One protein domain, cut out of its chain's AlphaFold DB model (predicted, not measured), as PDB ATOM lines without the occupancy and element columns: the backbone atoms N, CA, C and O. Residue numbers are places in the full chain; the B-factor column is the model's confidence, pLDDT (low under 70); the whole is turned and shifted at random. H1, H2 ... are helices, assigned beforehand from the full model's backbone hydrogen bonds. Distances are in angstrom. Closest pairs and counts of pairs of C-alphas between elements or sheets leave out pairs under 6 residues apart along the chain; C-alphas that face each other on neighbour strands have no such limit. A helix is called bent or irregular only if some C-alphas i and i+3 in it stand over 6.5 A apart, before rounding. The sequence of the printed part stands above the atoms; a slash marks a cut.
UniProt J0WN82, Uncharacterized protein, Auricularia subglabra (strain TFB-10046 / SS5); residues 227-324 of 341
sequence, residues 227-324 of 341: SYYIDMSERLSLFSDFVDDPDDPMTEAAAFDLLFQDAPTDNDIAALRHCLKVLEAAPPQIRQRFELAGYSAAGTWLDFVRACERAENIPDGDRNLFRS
ATOM      1  N   SER A 227     116.114 182.144 155.433       42.38
ATOM      2  CA  SER A 227     115.980 180.735 155.830       42.38
ATOM      3  C   SER A 227     117.252 179.896 155.628       42.38
ATOM      4  O   SER A 227     117.414 178.902 156.323       42.38
ATOM      5  N   TYR A 228     118.177 180.318 154.761       48.53
ATOM      6  CA  TYR A 228     119.375 179.571 154.376       48.53
ATOM      7  C   TYR A 228     120.487 179.666 155.423       48.53
ATOM      8  O   TYR A 228     121.364 178.813 155.445       48.53
ATOM      9  N   TYR A 229     120.466 180.655 156.324       50.25
ATOM     10  CA  TYR A 229     121.599 180.926 157.220       50.25
ATOM     11  C   TYR A 229     121.900 179.824 158.259       50.25
ATOM     12  O   TYR A 229     122.955 179.871 158.886       50.25
ATOM     13  N   ILE A 230     121.022 178.834 158.452       47.62
ATOM     14  CA  ILE A 230     121.282 177.702 159.361       47.62
ATOM     15  C   ILE A 230     122.132 176.609 158.709       47.62
ATOM     16  O   ILE A 230     123.045 176.109 159.358       47.62
ATOM     17  N   ASP A 231     121.943 176.352 157.414       50.22
ATOM     18  CA  ASP A 231     122.860 175.534 156.600       50.22
ATOM     19  C   ASP A 231     124.207 176.247 156.355       50.22
ATOM     20  O   ASP A 231     125.148 175.681 155.799       50.22
ATOM     21  N   MET A 232     124.313 177.520 156.747       51.22
ATOM     22  CA  MET A 232     125.481 178.345 156.488       51.22
ATOM     23  C   MET A 232     126.479 178.427 157.638       51.22
ATOM     24  O   MET A 232     127.474 179.100 157.420       51.22
ATOM     25  N   SER A 233     126.314 177.802 158.811       57.06
ATOM     26  CA  SER A 233     127.384 177.876 159.833       57.06
ATOM     27  C   SER A 233     128.735 177.450 159.244       57.06
ATOM     28  O   SER A 233     129.718 178.168 159.376       57.06
ATOM     29  N   GLU A 234     128.748 176.360 158.478       59.59
ATOM     30  CA  GLU A 234     129.934 175.852 157.792       59.59
ATOM     31  C   GLU A 234     130.385 176.762 156.640       59.59
ATOM     32  O   GLU A 234     131.561 177.095 156.546       59.59
ATOM     33  N   ARG A 235     129.467 177.239 155.787       62.25
ATOM     34  CA  ARG A 235     129.825 178.147 154.676       62.25
ATOM     35  C   ARG A 235     130.272 179.530 155.157       62.25
ATOM     36  O   ARG A 235     131.073 180.168 154.489       62.25
ATOM     37  N   LEU A 236     129.757 180.002 156.288       68.12
ATOM     38  CA  LEU A 236     130.134 181.262 156.926       68.12
ATOM     39  C   LEU A 236     131.484 181.121 157.623       68.12
ATOM     40  O   LEU A 236     132.309 182.016 157.475       68.12
ATOM     41  N   SER A 237     131.748 179.987 158.279       69.69
ATOM     42  CA  SER A 237     133.092 179.653 158.763       69.69
ATOM     43  C   SER A 237     134.093 179.615 157.609       69.69
ATOM     44  O   SER A 237     135.081 180.329 157.666       69.69
ATOM     45  N   LEU A 238     133.791 178.907 156.511       70.12
ATOM     46  CA  LEU A 238     134.651 178.876 155.320       70.12
ATOM     47  C   LEU A 238     134.840 180.262 154.691       70.12
ATOM     48  O   LEU A 238     135.925 180.579 154.217       70.12
ATOM     49  N   PHE A 239     133.799 181.099 154.671       75.12
ATOM     50  CA  PHE A 239     133.916 182.472 154.186       75.12
ATOM     51  C   PHE A 239     134.879 183.289 155.055       75.12
ATOM     52  O   PHE A 239     135.725 183.986 154.504       75.12
ATOM     53  N   SER A 240     134.765 183.196 156.386       78.94
ATOM     54  CA  SER A 240     135.698 183.850 157.311       78.94
ATOM     55  C   SER A 240     137.110 183.307 157.119       78.94
ATOM     56  O   SER A 240     138.025 184.091 156.921       78.94
ATOM     57  N   ASP A 241     137.271 181.983 157.054       80.69
ATOM     58  CA  ASP A 241     138.565 181.331 156.848       80.69
ATOM     59  C   ASP A 241     139.239 181.818 155.557       80.69
ATOM     60  O   ASP A 241     140.422 182.121 155.578       80.69
ATOM     61  N   PHE A 242     138.502 181.958 154.446       79.50
ATOM     62  CA  PHE A 242     139.063 182.461 153.184       79.50
ATOM     63  C   PHE A 242     139.406 183.954 153.207       79.50
ATOM     64  O   PHE A 242     140.356 184.370 152.548       79.50
ATOM     65  N   VAL A 243     138.608 184.777 153.889       81.31
ATOM     66  CA  VAL A 243     138.795 186.239 153.907       81.31
ATOM     67  C   VAL A 243     139.868 186.654 154.911       81.31
ATOM     68  O   VAL A 243     140.615 187.600 154.653       81.31
ATOM     69  N   ASP A 244     139.959 185.938 156.027       80.56
ATOM     70  CA  ASP A 244     140.885 186.206 157.123       80.56
ATOM     71  C   ASP A 244     142.178 185.370 157.032       80.56
ATOM     72  O   ASP A 244     143.027 185.484 157.922       80.56
ATOM     73  N   ASP A 245     142.357 184.558 155.976       80.19
ATOM     74  CA  ASP A 245     143.589 183.796 155.730       80.19
ATOM     75  C   ASP A 245     144.789 184.763 155.610       80.19
ATOM     76  O   ASP A 245     144.846 185.575 154.679       80.19
ATOM     77  N   PRO A 246     145.759 184.719 156.543       77.38
ATOM     78  CA  PRO A 246     146.904 185.621 156.512       77.38
ATOM     79  C   PRO A 246     147.907 185.282 155.400       77.38
ATOM     80  O   PRO A 246     148.704 186.151 155.035       77.38
ATOM     81  N   ASP A 247     147.897 184.048 154.893       81.69
ATOM     82  CA  ASP A 247     148.848 183.543 153.905       81.69
ATOM     83  C   ASP A 247     148.335 183.735 152.463       81.69
ATOM     84  O   ASP A 247     149.139 184.009 151.567       81.69
ATOM     85  N   ASP A 248     147.018 183.658 152.236       76.38
ATOM     86  CA  ASP A 248     146.373 183.933 150.937       76.38
ATOM     87  C   ASP A 248     144.976 184.578 151.097       76.38
ATOM     88  O   ASP A 248     143.952 183.916 150.905       76.38
ATOM     89  N   PRO A 249     144.899 185.878 151.453       77.19
ATOM     90  CA  PRO A 249     143.628 186.529 151.742       77.19
ATOM     91  C   PRO A 249     142.775 186.666 150.480       77.19
ATOM     92  O   PRO A 249     143.088 187.420 149.548       77.19
ATOM     93  N   MET A 250     141.637 185.979 150.468       84.56
ATOM     94  CA  MET A 250     140.664 186.074 149.395       84.56
ATOM     95  C   MET A 250     139.794 187.319 149.577       84.56
ATOM     96  O   MET A 250     139.295 187.613 150.659       84.56
ATOM     97  N   THR A 251     139.537 188.057 148.492       85.81
ATOM     98  CA  THR A 251     138.547 189.143 148.565       85.81
ATOM     99  C   THR A 251     137.168 188.571 148.886       85.81
ATOM    100  O   THR A 251     136.786 187.541 148.333       85.81
ATOM    101  N   GLU A 252     136.379 189.280 149.688       81.12
ATOM    102  CA  GLU A 252     135.010 188.876 150.040       81.12
ATOM    103  C   GLU A 252     134.143 188.562 148.822       81.12
ATOM    104  O   GLU A 252     133.366 187.613 148.841       81.12
ATOM    105  N   ALA A 253     134.305 189.321 147.736       78.81
ATOM    106  CA  ALA A 253     133.568 189.072 146.507       78.81
ATOM    107  C   ALA A 253     133.934 187.719 145.869       78.81
ATOM    108  O   ALA A 253     133.059 187.004 145.386       78.81
ATOM    109  N   ALA A 254     135.217 187.348 145.902       79.06
ATOM    110  CA  ALA A 254     135.701 186.070 145.387       79.06
ATOM    111  C   ALA A 254     135.342 184.893 146.309       79.06
ATOM    112  O   ALA A 254     134.949 183.841 145.809       79.06
ATOM    113  N   ALA A 255     135.408 185.078 147.632       77.12
ATOM    114  CA  ALA A 255     134.978 184.070 148.603       77.12
ATOM    115  C   ALA A 255     133.473 183.791 148.475       77.12
ATOM    116  O   ALA A 255     133.036 182.641 148.494       77.12
ATOM    117  N   PHE A 256     132.682 184.842 148.258       75.69
ATOM    118  CA  PHE A 256     131.255 184.724 147.998       75.69
ATOM    119  C   PHE A 256     130.974 183.992 146.679       75.69
ATOM    120  O   PHE A 256     130.230 183.015 146.676       75.69
ATOM    121  N   ASP A 257     131.588 184.415 145.569       74.81
ATOM    122  CA  ASP A 257     131.416 183.750 144.269       74.81
ATOM    123  C   ASP A 257     131.794 182.264 144.341       74.81
ATOM    124  O   ASP A 257     131.086 181.406 143.821       74.81
ATOM    125  N   LEU A 258     132.863 181.925 145.062       73.00
ATOM    126  CA  LEU A 258     133.284 180.539 145.257       73.00
ATOM    127  C   LEU A 258     132.246 179.705 146.030       73.00
ATOM    128  O   LEU A 258     131.943 178.580 145.630       73.00
ATOM    129  N   LEU A 259     131.711 180.235 147.132       68.94
ATOM    130  CA  LEU A 259     130.814 179.506 148.037       68.94
ATOM    131  C   LEU A 259     129.359 179.455 147.555       68.94
ATOM    132  O   LEU A 259     128.616 178.532 147.911       68.94
ATOM    133  N   PHE A 260     128.944 180.443 146.764       68.31
ATOM    134  CA  PHE A 260     127.550 180.635 146.355       68.31
ATOM    135  C   PHE A 260     127.334 180.548 144.847       68.31
ATOM    136  O   PHE A 260     126.182 180.467 144.420       68.31
ATOM    137  N   GLN A 261     128.418 180.476 144.065       66.81
ATOM    138  CA  GLN A 261     128.400 180.354 142.603       66.81
ATOM    139  C   GLN A 261     127.568 181.461 141.943       66.81
ATOM    140  O   GLN A 261     126.850 181.223 140.971       66.81
ATOM    141  N   ASP A 262     127.630 182.662 142.518       64.50
ATOM    142  CA  ASP A 262     126.904 183.840 142.065       64.50
ATOM    143  C   ASP A 262     127.728 185.102 142.333       64.50
ATOM    144  O   ASP A 262     128.453 185.186 143.328       64.50
ATOM    145  N   ALA A 263     127.588 186.100 141.463       69.06
ATOM    146  CA  ALA A 263     128.295 187.363 141.610       69.06
ATOM    147  C   ALA A 263     127.621 188.202 142.713       69.06
ATOM    148  O   ALA A 263     126.458 188.586 142.554       69.06
ATOM    149  N   PRO A 264     128.317 188.523 143.819       73.88
ATOM    150  CA  PRO A 264     127.712 189.267 144.917       73.88
ATOM    151  C   PRO A 264     127.425 190.718 144.541       73.88
ATOM    152  O   PRO A 264     128.207 191.367 143.844       73.88
ATOM    153  N   THR A 265     126.361 191.274 145.114       75.00
ATOM    154  CA  THR A 265     126.217 192.725 145.259       75.00
ATOM    155  C   THR A 265     126.820 193.200 146.584       75.00
ATOM    156  O   THR A 265     126.938 192.435 147.543       75.00
ATOM    157  N   ASP A 266     127.129 194.496 146.696       72.75
ATOM    158  CA  ASP A 266     127.603 195.094 147.958       72.75
ATOM    159  C   ASP A 266     126.623 194.865 149.123       72.75
ATOM    160  O   ASP A 266     127.022 194.710 150.279       72.75
ATOM    161  N   ASN A 267     125.323 194.807 148.817       68.12
ATOM    162  CA  ASN A 267     124.284 194.526 149.804       68.12
ATOM    163  C   ASN A 267     124.339 193.079 150.306       68.12
ATOM    164  O   ASN A 267     124.030 192.844 151.476       68.12
ATOM    165  N   ASP A 268     124.719 192.132 149.449       67.25
ATOM    166  CA  ASP A 268     124.835 190.719 149.818       67.25
ATOM    167  C   ASP A 268     126.039 190.507 150.731       67.25
ATOM    168  O   ASP A 268     125.922 189.862 151.771       67.25
ATOM    169  N   ILE A 269     127.164 191.153 150.416       72.62
ATOM    170  CA  ILE A 269     128.366 191.148 151.259       72.62
ATOM    171  C   ILE A 269     128.072 191.789 152.621       72.62
ATOM    172  O   ILE A 269     128.421 191.237 153.667       72.62
ATOM    173  N   ALA A 270     127.385 192.935 152.643       73.06
ATOM    174  CA  ALA A 270     127.000 193.594 153.889       73.06
ATOM    175  C   ALA A 270     126.050 192.732 154.738       73.06
ATOM    176  O   ALA A 270     126.196 192.679 155.962       73.06
ATOM    177  N   ALA A 271     125.099 192.038 154.106       69.88
ATOM    178  CA  ALA A 271     124.206 191.108 154.787       69.88
ATOM    179  C   ALA A 271     124.969 189.896 155.344       69.88
ATOM    180  O   ALA A 271     124.760 189.534 156.500       69.88
ATOM    181  N   LEU A 272     125.893 189.321 154.572       73.25
ATOM    182  CA  LEU A 272     126.719 188.190 154.996       73.25
ATOM    183  C   LEU A 272     127.584 188.548 156.213       73.25
ATOM    184  O   LEU A 272     127.554 187.841 157.219       73.25
ATOM    185  N   ARG A 273     128.264 189.702 156.175       75.19
ATOM    186  CA  ARG A 273     129.013 190.248 157.321       75.19
ATOM    187  C   ARG A 273     128.131 190.454 158.548       75.19
ATOM    188  O   ARG A 273     128.568 190.212 159.670       75.19
ATOM    189  N   HIS A 274     126.903 190.938 158.359       76.00
ATOM    190  CA  HIS A 274     125.967 191.112 159.469       76.00
ATOM    191  C   HIS A 274     125.608 189.760 160.095       76.00
ATOM    192  O   HIS A 274     125.590 189.642 161.317       76.00
ATOM    193  N   CYS A 275     125.384 188.732 159.281       72.75
ATOM    194  CA  CYS A 275     125.078 187.389 159.769       72.75
ATOM    195  C   CYS A 275     126.262 186.719 160.473       72.75
ATOM    196  O   CYS A 275     126.044 186.087 161.505       72.75
ATOM    197  N   LEU A 276     127.497 186.921 160.001       76.50
ATOM    198  CA  LEU A 276     128.714 186.481 160.700       76.50
ATOM    199  C   LEU A 276     128.780 187.050 162.117       76.50
ATOM    200  O   LEU A 276     128.863 186.297 163.082       76.50
ATOM    201  N   LYS A 277     128.597 188.366 162.258       79.94
ATOM    202  CA  LYS A 277     128.576 189.027 163.574       79.94
ATOM    203  C   LYS A 277     127.475 188.490 164.483       79.94
ATOM    204  O   LYS A 277     127.673 188.336 165.684       79.94
ATOM    205  N   VAL A 278     126.299 188.206 163.919       78.19
ATOM    206  CA  VAL A 278     125.179 187.606 164.656       78.19
ATOM    207  C   VAL A 278     125.533 186.191 165.134       78.19
ATOM    208  O   VAL A 278     125.189 185.838 166.260       78.19
ATOM    209  N   LEU A 279     126.230 185.388 164.326       76.56
ATOM    210  CA  LEU A 279     126.698 184.057 164.725       76.56
ATOM    211  C   LEU A 279     127.791 184.121 165.794       76.56
ATOM    212  O   LEU A 279     127.699 183.411 166.791       76.56
ATOM    213  N   GLU A 280     128.797 184.975 165.628       80.31
ATOM    214  CA  GLU A 280     129.889 185.151 166.595       80.31
ATOM    215  C   GLU A 280     129.372 185.569 167.973       80.31
ATOM    216  O   GLU A 280     129.784 185.013 168.994       80.31
ATOM    217  N   ALA A 281     128.411 186.495 167.995       81.94
ATOM    218  CA  ALA A 281     127.775 186.973 169.215       81.94
ATOM    219  C   ALA A 281     126.788 185.964 169.835       81.94
ATOM    220  O   ALA A 281     126.331 186.153 170.967       81.94
ATOM    221  N   ALA A 282     126.400 184.909 169.112       80.94
ATOM    222  CA  ALA A 282     125.409 183.960 169.597       80.94
ATOM    223  C   ALA A 282     125.986 183.022 170.679       80.94
ATOM    224  O   ALA A 282     127.088 182.472 170.518       80.94
ATOM    225  N   PRO A 283     125.221 182.741 171.755       83.19
ATOM    226  CA  PRO A 283     125.629 181.792 172.785       83.19
ATOM    227  C   PRO A 283     125.977 180.416 172.192       83.19
ATOM    228  O   PRO A 283     125.211 179.913 171.363       83.19
ATOM    229  N   PRO A 284     127.073 179.761 172.626       81.00
ATOM    230  CA  PRO A 284     127.505 178.474 172.074       81.00
ATOM    231  C   PRO A 284     126.421 177.391 172.103       81.00
ATOM    232  O   PRO A 284     126.289 176.626 171.155       81.00
ATOM    233  N   GLN A 285     125.592 177.362 173.152       80.00
ATOM    234  CA  GLN A 285     124.507 176.383 173.288       80.00
ATOM    235  C   GLN A 285     123.404 176.599 172.247       80.00
ATOM    236  O   GLN A 285     122.793 175.645 171.774       80.00
ATOM    237  N   ILE A 286     123.143 177.860 171.884       77.31
ATOM    238  CA  ILE A 286     122.187 178.193 170.827       77.31
ATOM    239  C   ILE A 286     122.804 177.837 169.480       77.31
ATOM    240  O   ILE A 286     122.154 177.155 168.699       77.31
ATOM    241  N   ARG A 287     124.067 178.198 169.230       76.06
ATOM    242  CA  ARG A 287     124.766 177.799 168.002       76.06
ATOM    243  C   ARG A 287     124.718 176.293 167.776       76.06
ATOM    244  O   ARG A 287     124.174 175.886 166.765       76.06
ATOM    245  N   GLN A 288     125.131 175.482 168.748       71.81
ATOM    246  CA  GLN A 288     125.094 174.016 168.640       71.81
ATOM    247  C   GLN A 288     123.684 173.468 168.379       71.81
ATOM    248  O   GLN A 288     123.505 172.538 167.595       71.81
ATOM    249  N   ARG A 289     122.657 174.056 169.010       67.25
ATOM    250  CA  ARG A 289     121.263 173.645 168.801       67.25
ATOM    251  C   ARG A 289     120.806 173.865 167.362       67.25
ATOM    252  O   ARG A 289     120.009 173.078 166.863       67.25
ATOM    253  N   PHE A 290     121.255 174.949 166.736       65.12
ATOM    254  CA  PHE A 290     120.846 175.320 165.386       65.12
ATOM    255  C   PHE A 290     121.803 174.813 164.301       65.12
ATOM    256  O   PHE A 290     121.350 174.566 163.198       65.12
ATOM    257  N   GLU A 291     123.068 174.553 164.620       58.47
ATOM    258  CA  GLU A 291     124.058 173.913 163.742       58.47
ATOM    259  C   GLU A 291     123.607 172.515 163.291       58.47
ATOM    260  O   GLU A 291     123.816 172.120 162.152       58.47
ATOM    261  N   LEU A 292     122.891 171.796 164.160       48.59
ATOM    262  CA  LEU A 292     122.275 170.503 163.844       48.59
ATOM    263  C   LEU A 292     120.830 170.631 163.326       48.59
ATOM    264  O   LEU A 292     120.186 169.626 163.019       48.59
ATOM    265  N   ALA A 293     120.280 171.846 163.247       43.62
ATOM    266  CA  ALA A 293     118.865 172.065 162.955       43.62
ATOM    267  C   ALA A 293     118.511 172.073 161.464       43.62
ATOM    268  O   ALA A 293     117.318 172.085 161.169       43.62
ATOM    269  N   GLY A 294     119.480 171.924 160.550       42.00
ATOM    270  CA  GLY A 294     119.206 171.521 159.157       42.00
ATOM    271  C   GLY A 294     118.421 170.197 159.045       42.00
ATOM    272  O   GLY A 294     117.900 169.863 157.986       42.00
ATOM    273  N   TYR A 295     118.279 169.469 160.163       39.78
ATOM    274  CA  TYR A 295     117.527 168.221 160.307       39.78
ATOM    275  C   TYR A 295     116.276 168.327 161.212       39.78
ATOM    276  O   TYR A 295     115.676 167.302 161.532       39.78
ATOM    277  N   SER A 296     115.869 169.515 161.695       36.84
ATOM    278  CA  SER A 296     114.742 169.628 162.646       36.84
ATOM    279  C   SER A 296     113.860 170.870 162.467       36.84
ATOM    280  O   SER A 296     114.315 171.937 162.068       36.84
ATOM    281  N   ALA A 297     112.592 170.768 162.889       38.94
ATOM    282  CA  ALA A 297     111.582 171.833 162.806       38.94
ATOM    283  C   ALA A 297     111.906 173.128 163.593       38.94
ATOM    284  O   ALA A 297     111.149 174.092 163.498       38.94
ATOM    285  N   ALA A 298     113.001 173.167 164.360       41.47
ATOM    286  CA  ALA A 298     113.508 174.374 165.013       41.47
ATOM    287  C   ALA A 298     114.353 175.266 164.074       41.47
ATOM    288  O   ALA A 298     114.746 176.351 164.484       41.47
ATOM    289  N   GLY A 299     114.661 174.816 162.852       51.38
ATOM    290  CA  GLY A 299     115.795 175.259 162.037       51.38
ATOM    291  C   GLY A 299     115.597 176.428 161.070       51.38
ATOM    292  O   GLY A 299     116.178 176.386 159.992       51.38
ATOM    293  N   THR A 300     114.853 177.488 161.415       61.44
ATOM    294  CA  THR A 300     114.873 178.727 160.600       61.44
ATOM    295  C   THR A 300     115.773 179.801 161.213       61.44
ATOM    296  O   THR A 300     115.824 179.963 162.433       61.44
ATOM    297  N   TRP A 301     116.502 180.561 160.388       68.94
ATOM    298  CA  TRP A 301     117.373 181.650 160.865       68.94
ATOM    299  C   TRP A 301     116.635 182.645 161.750       68.94
ATOM    300  O   TRP A 301     117.177 183.158 162.724       68.94
ATOM    301  N   LEU A 302     115.365 182.899 161.439       68.88
ATOM    302  CA  LEU A 302     114.532 183.774 162.245       68.88
ATOM    303  C   LEU A 302     114.326 183.202 163.654       68.88
ATOM    304  O   LEU A 302     114.333 183.957 164.624       68.88
ATOM    305  N   ASP A 303     114.181 181.885 163.788       71.94
ATOM    306  CA  ASP A 303     114.088 181.223 165.086       71.94
ATOM    307  C   ASP A 303     115.429 181.208 165.824       71.94
ATOM    308  O   ASP A 303     115.432 181.377 167.047       71.94
ATOM    309  N   PHE A 304     116.552 181.113 165.105       76.44
ATOM    310  CA  PHE A 304     117.895 181.312 165.660       76.44
ATOM    311  C   PHE A 304     118.059 182.728 166.221       76.44
ATOM    312  O   PHE A 304     118.342 182.892 167.409       76.44
ATOM    313  N   VAL A 305     117.764 183.759 165.424       77.31
ATOM    314  CA  VAL A 305     117.815 185.167 165.849       77.31
ATOM    315  C   VAL A 305     116.897 185.400 167.049       77.31
ATOM    316  O   VAL A 305     117.325 185.972 168.048       77.31
ATOM    317  N   ARG A 306     115.659 184.888 167.023       80.50
ATOM    318  CA  ARG A 306     114.721 184.982 168.157       80.50
ATOM    319  C   ARG A 306     115.199 184.235 169.398       80.50
ATOM    320  O   ARG A 306     114.810 184.609 170.505       80.50
ATOM    321  N   ALA A 307     115.931 183.132 169.246       78.81
ATOM    322  CA  ALA A 307     116.510 182.407 170.372       78.81
ATOM    323  C   ALA A 307     117.642 183.223 171.002       78.81
ATOM    324  O   ALA A 307     117.669 183.358 172.224       78.81
ATOM    325  N   CYS A 308     118.498 183.835 170.183       82.56
ATOM    326  CA  CYS A 308     119.532 184.754 170.647       82.56
ATOM    327  C   CYS A 308     118.925 185.979 171.348       82.56
ATOM    328  O   CYS A 308     119.308 186.291 172.467       82.56
ATOM    329  N   GLU A 309     117.897 186.621 170.785       83.81
ATOM    330  CA  GLU A 309     117.235 187.778 171.418       83.81
ATOM    331  C   GLU A 309     116.692 187.496 172.825       83.81
ATOM    332  O   GLU A 309     116.666 188.393 173.668       83.81
ATOM    333  N   ARG A 310     116.238 186.260 173.058       84.44
ATOM    334  CA  ARG A 310     115.683 185.799 174.336       84.44
ATOM    335  C   ARG A 310     116.746 185.309 175.317       84.44
ATOM    336  O   ARG A 310     116.412 185.046 176.467       84.44
ATOM    337  N   ALA A 311     117.999 185.175 174.892       85.12
ATOM    338  CA  ALA A 311     119.069 184.730 175.764       85.12
ATOM    339  C   ALA A 311     119.445 185.828 176.774       85.12
ATOM    340  O   ALA A 311     119.669 186.994 176.430       85.12
ATOM    341  N   GLU A 312     119.530 185.439 178.044       80.19
ATOM    342  CA  GLU A 312     119.869 186.347 179.144       80.19
ATOM    343  C   GLU A 312     121.359 186.718 179.150       80.19
ATOM    344  O   GLU A 312     121.714 187.816 179.565       80.19
ATOM    345  N   ASN A 313     122.213 185.849 178.598       78.94
ATOM    346  CA  ASN A 313     123.675 185.946 178.667       78.94
ATOM    347  C   ASN A 313     124.329 186.725 177.510       78.94
ATOM    348  O   ASN A 313     125.542 186.639 177.332       78.94
ATOM    349  N   ILE A 314     123.555 187.443 176.692       78.12
ATOM    350  CA  ILE A 314     124.099 188.241 175.585       78.12
ATOM    351  C   ILE A 314     124.391 189.665 176.076       78.12
ATOM    352  O   ILE A 314     123.471 190.304 176.596       78.12
ATOM    353  N   PRO A 315     125.619 190.188 175.890       79.25
ATOM    354  CA  PRO A 315     125.947 191.575 176.208       79.25
ATOM    355  C   PRO A 315     125.001 192.562 175.510       79.25
ATOM    356  O   PRO A 315     124.648 192.385 174.345       79.25
ATOM    357  N   ASP A 316     124.614 193.647 176.185       74.94
ATOM    358  CA  ASP A 316     123.640 194.603 175.628       74.94
ATOM    359  C   ASP A 316     124.106 195.266 174.317       74.94
ATOM    360  O   ASP A 316     123.275 195.610 173.474       74.94
ATOM    361  N   GLY A 317     125.423 195.390 174.106       75.88
ATOM    362  CA  GLY A 317     126.003 195.855 172.841       75.88
ATOM    363  C   GLY A 317     125.670 194.937 171.662       75.88
ATOM    364  O   GLY A 317     125.262 195.413 170.600       75.88
ATOM    365  N   ASP A 318     125.729 193.626 171.886       80.19
ATOM    366  CA  ASP A 318     125.457 192.605 170.873       80.19
ATOM    367  C   ASP A 318     123.961 192.349 170.709       80.19
ATOM    368  O   ASP A 318     123.490 191.987 169.632       80.19
ATOM    369  N   ARG A 319     123.164 192.619 171.747       78.00
ATOM    370  CA  ARG A 319     121.702 192.469 171.719       78.00
ATOM    371  C   ARG A 319     121.046 193.284 170.593       78.00
ATOM    372  O   ARG A 319     120.024 192.876 170.037       78.00
ATOM    373  N   ASN A 320     121.654 194.409 170.217       79.50
ATOM    374  CA  ASN A 320     121.216 195.245 169.098       79.50
ATOM    375  C   ASN A 320     121.487 194.614 167.722       79.50
ATOM    376  O   ASN A 320     120.743 194.890 166.780       79.50
ATOM    377  N   LEU A 321     122.489 193.736 167.601       80.50
ATOM    378  CA  LEU A 321     122.789 193.012 166.360       80.50
ATOM    379  C   LEU A 321     121.636 192.081 165.977       80.50
ATOM    380  O   LEU A 321     121.214 192.073 164.819       80.50
ATOM    381  N   PHE A 322     121.078 191.367 166.958       77.56
ATOM    382  CA  PHE A 322     119.953 190.447 166.757       77.56
ATOM    383  C   PHE A 322     118.642 191.181 166.450       77.56
ATOM    384  O   PHE A 322     117.848 190.731 165.630       77.56
ATOM    385  N   ARG A 323     118.447 192.365 167.043       78.25
ATOM    386  CA  ARG A 323     117.265 193.214 166.804       78.25
ATOM    387  C   ARG A 323     117.321 193.989 165.483       78.25
ATOM    388  O   ARG A 323     116.326 194.615 165.112       78.25
ATOM    389  N   SER A 324     118.459 193.969 164.789       71.25
ATOM    390  CA  SER A 324     118.662 194.689 163.532       71.25
ATOM    391  C   SER A 324     117.654 194.257 162.453       71.25
ATOM    392  O   SER A 324     117.397 193.058 162.292       71.25
TER     393      SER A 324
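Overview. This is residues 227 to 324 of the 341 residues of an uncharacterized protein of Auricularia subglabra (strain TFB-10046 / SS5) (UniProt J0WN82). What does the model look like? One long helix, H4, runs between two groups of helices: a helical hairpin, H2 and H3, crosses it on one side, and three helices, H5, H6 and H7, run by turns opposite ways round its last part. The short H1 packs on H6, between the groups, and the hairpin's hold on H4 is slight. What is it made of? The printed part has 98 residues with seven named helices, in chain order H1 to H7, and no named strand; the class is all helix. How large is it? It is compact, with a radius of gyration of the C-alphas of 13.9 A and spans of 38 by 31 by 25 A.

Arrangement. What does the first helix meet? H1, residues 227 to 230, touches H6, residues 301 to 309, closest at the C-alphas of Ser 227 and Trp 301, 5.3 A apart. How does the hairpin sit? H2, residues 232 to 243, and H3, residues 252 to 260, touch at the C-alphas of Phe 239 and Ala 255, 5.9 A, at 36 degrees, only just a steep tilt, opposite ways. H2, with residues 233 to 236 alone, only just touches H4, residues 266 to 280, with 3 pairs of C-alphas within 8 A, closest Leu 236 and Leu 276 at 6.6 A. H3 only just touches H4, also with 3 pairs, at residue 269 alone of H4, and the two are about perpendicular at 80 degrees. What follows H4? H5, residues 284 to 291, and H6 form a hairpin at a shallow tilt of 11 degrees, closest at the C-alphas of Phe 290 and Phe 304, 6.7 A. H6 and H7, residues 316 to 323, form another at 27 degrees, closest at Val 305 and Phe 322, C-alphas 5.8 A apart; H7 also touches residues 274 to 278 alone of H4, closest at the C-alphas of Leu 321 and Val 278, 6.2 A. How are the backbones? Every O i to N i+4 pair is within hydrogen-bond range in H2, H3, H4, H5 and H6; H7 has 1 of 4, beside 3 of 5 O i to N i+3 pairs, and H1 is too short for an i+4 pair.

Along the chain. Where do the helices begin and end? H1 begins at C-alpha 227 (115.980, 180.735, 155.830) and is irregular, with C-alphas 227 and 230 7.1 A apart; H7 ends at C-alpha 323 (117.265, 193.214, 166.804). Which are longest? H4 spans 21.2 A and H2 15.7 A from first to last C-alpha.

Size, cuts and confidence. How far does it reach? The C-alphas farthest apart, those of Asp 247 and Ala 297, are 40.1 A apart. Is it whole and sure? The printed part has no cut and no long link. The mean pLDDT of the printed part is 71.0, and 33 residues are under 70, among them 227 to 237 and 289 to 302.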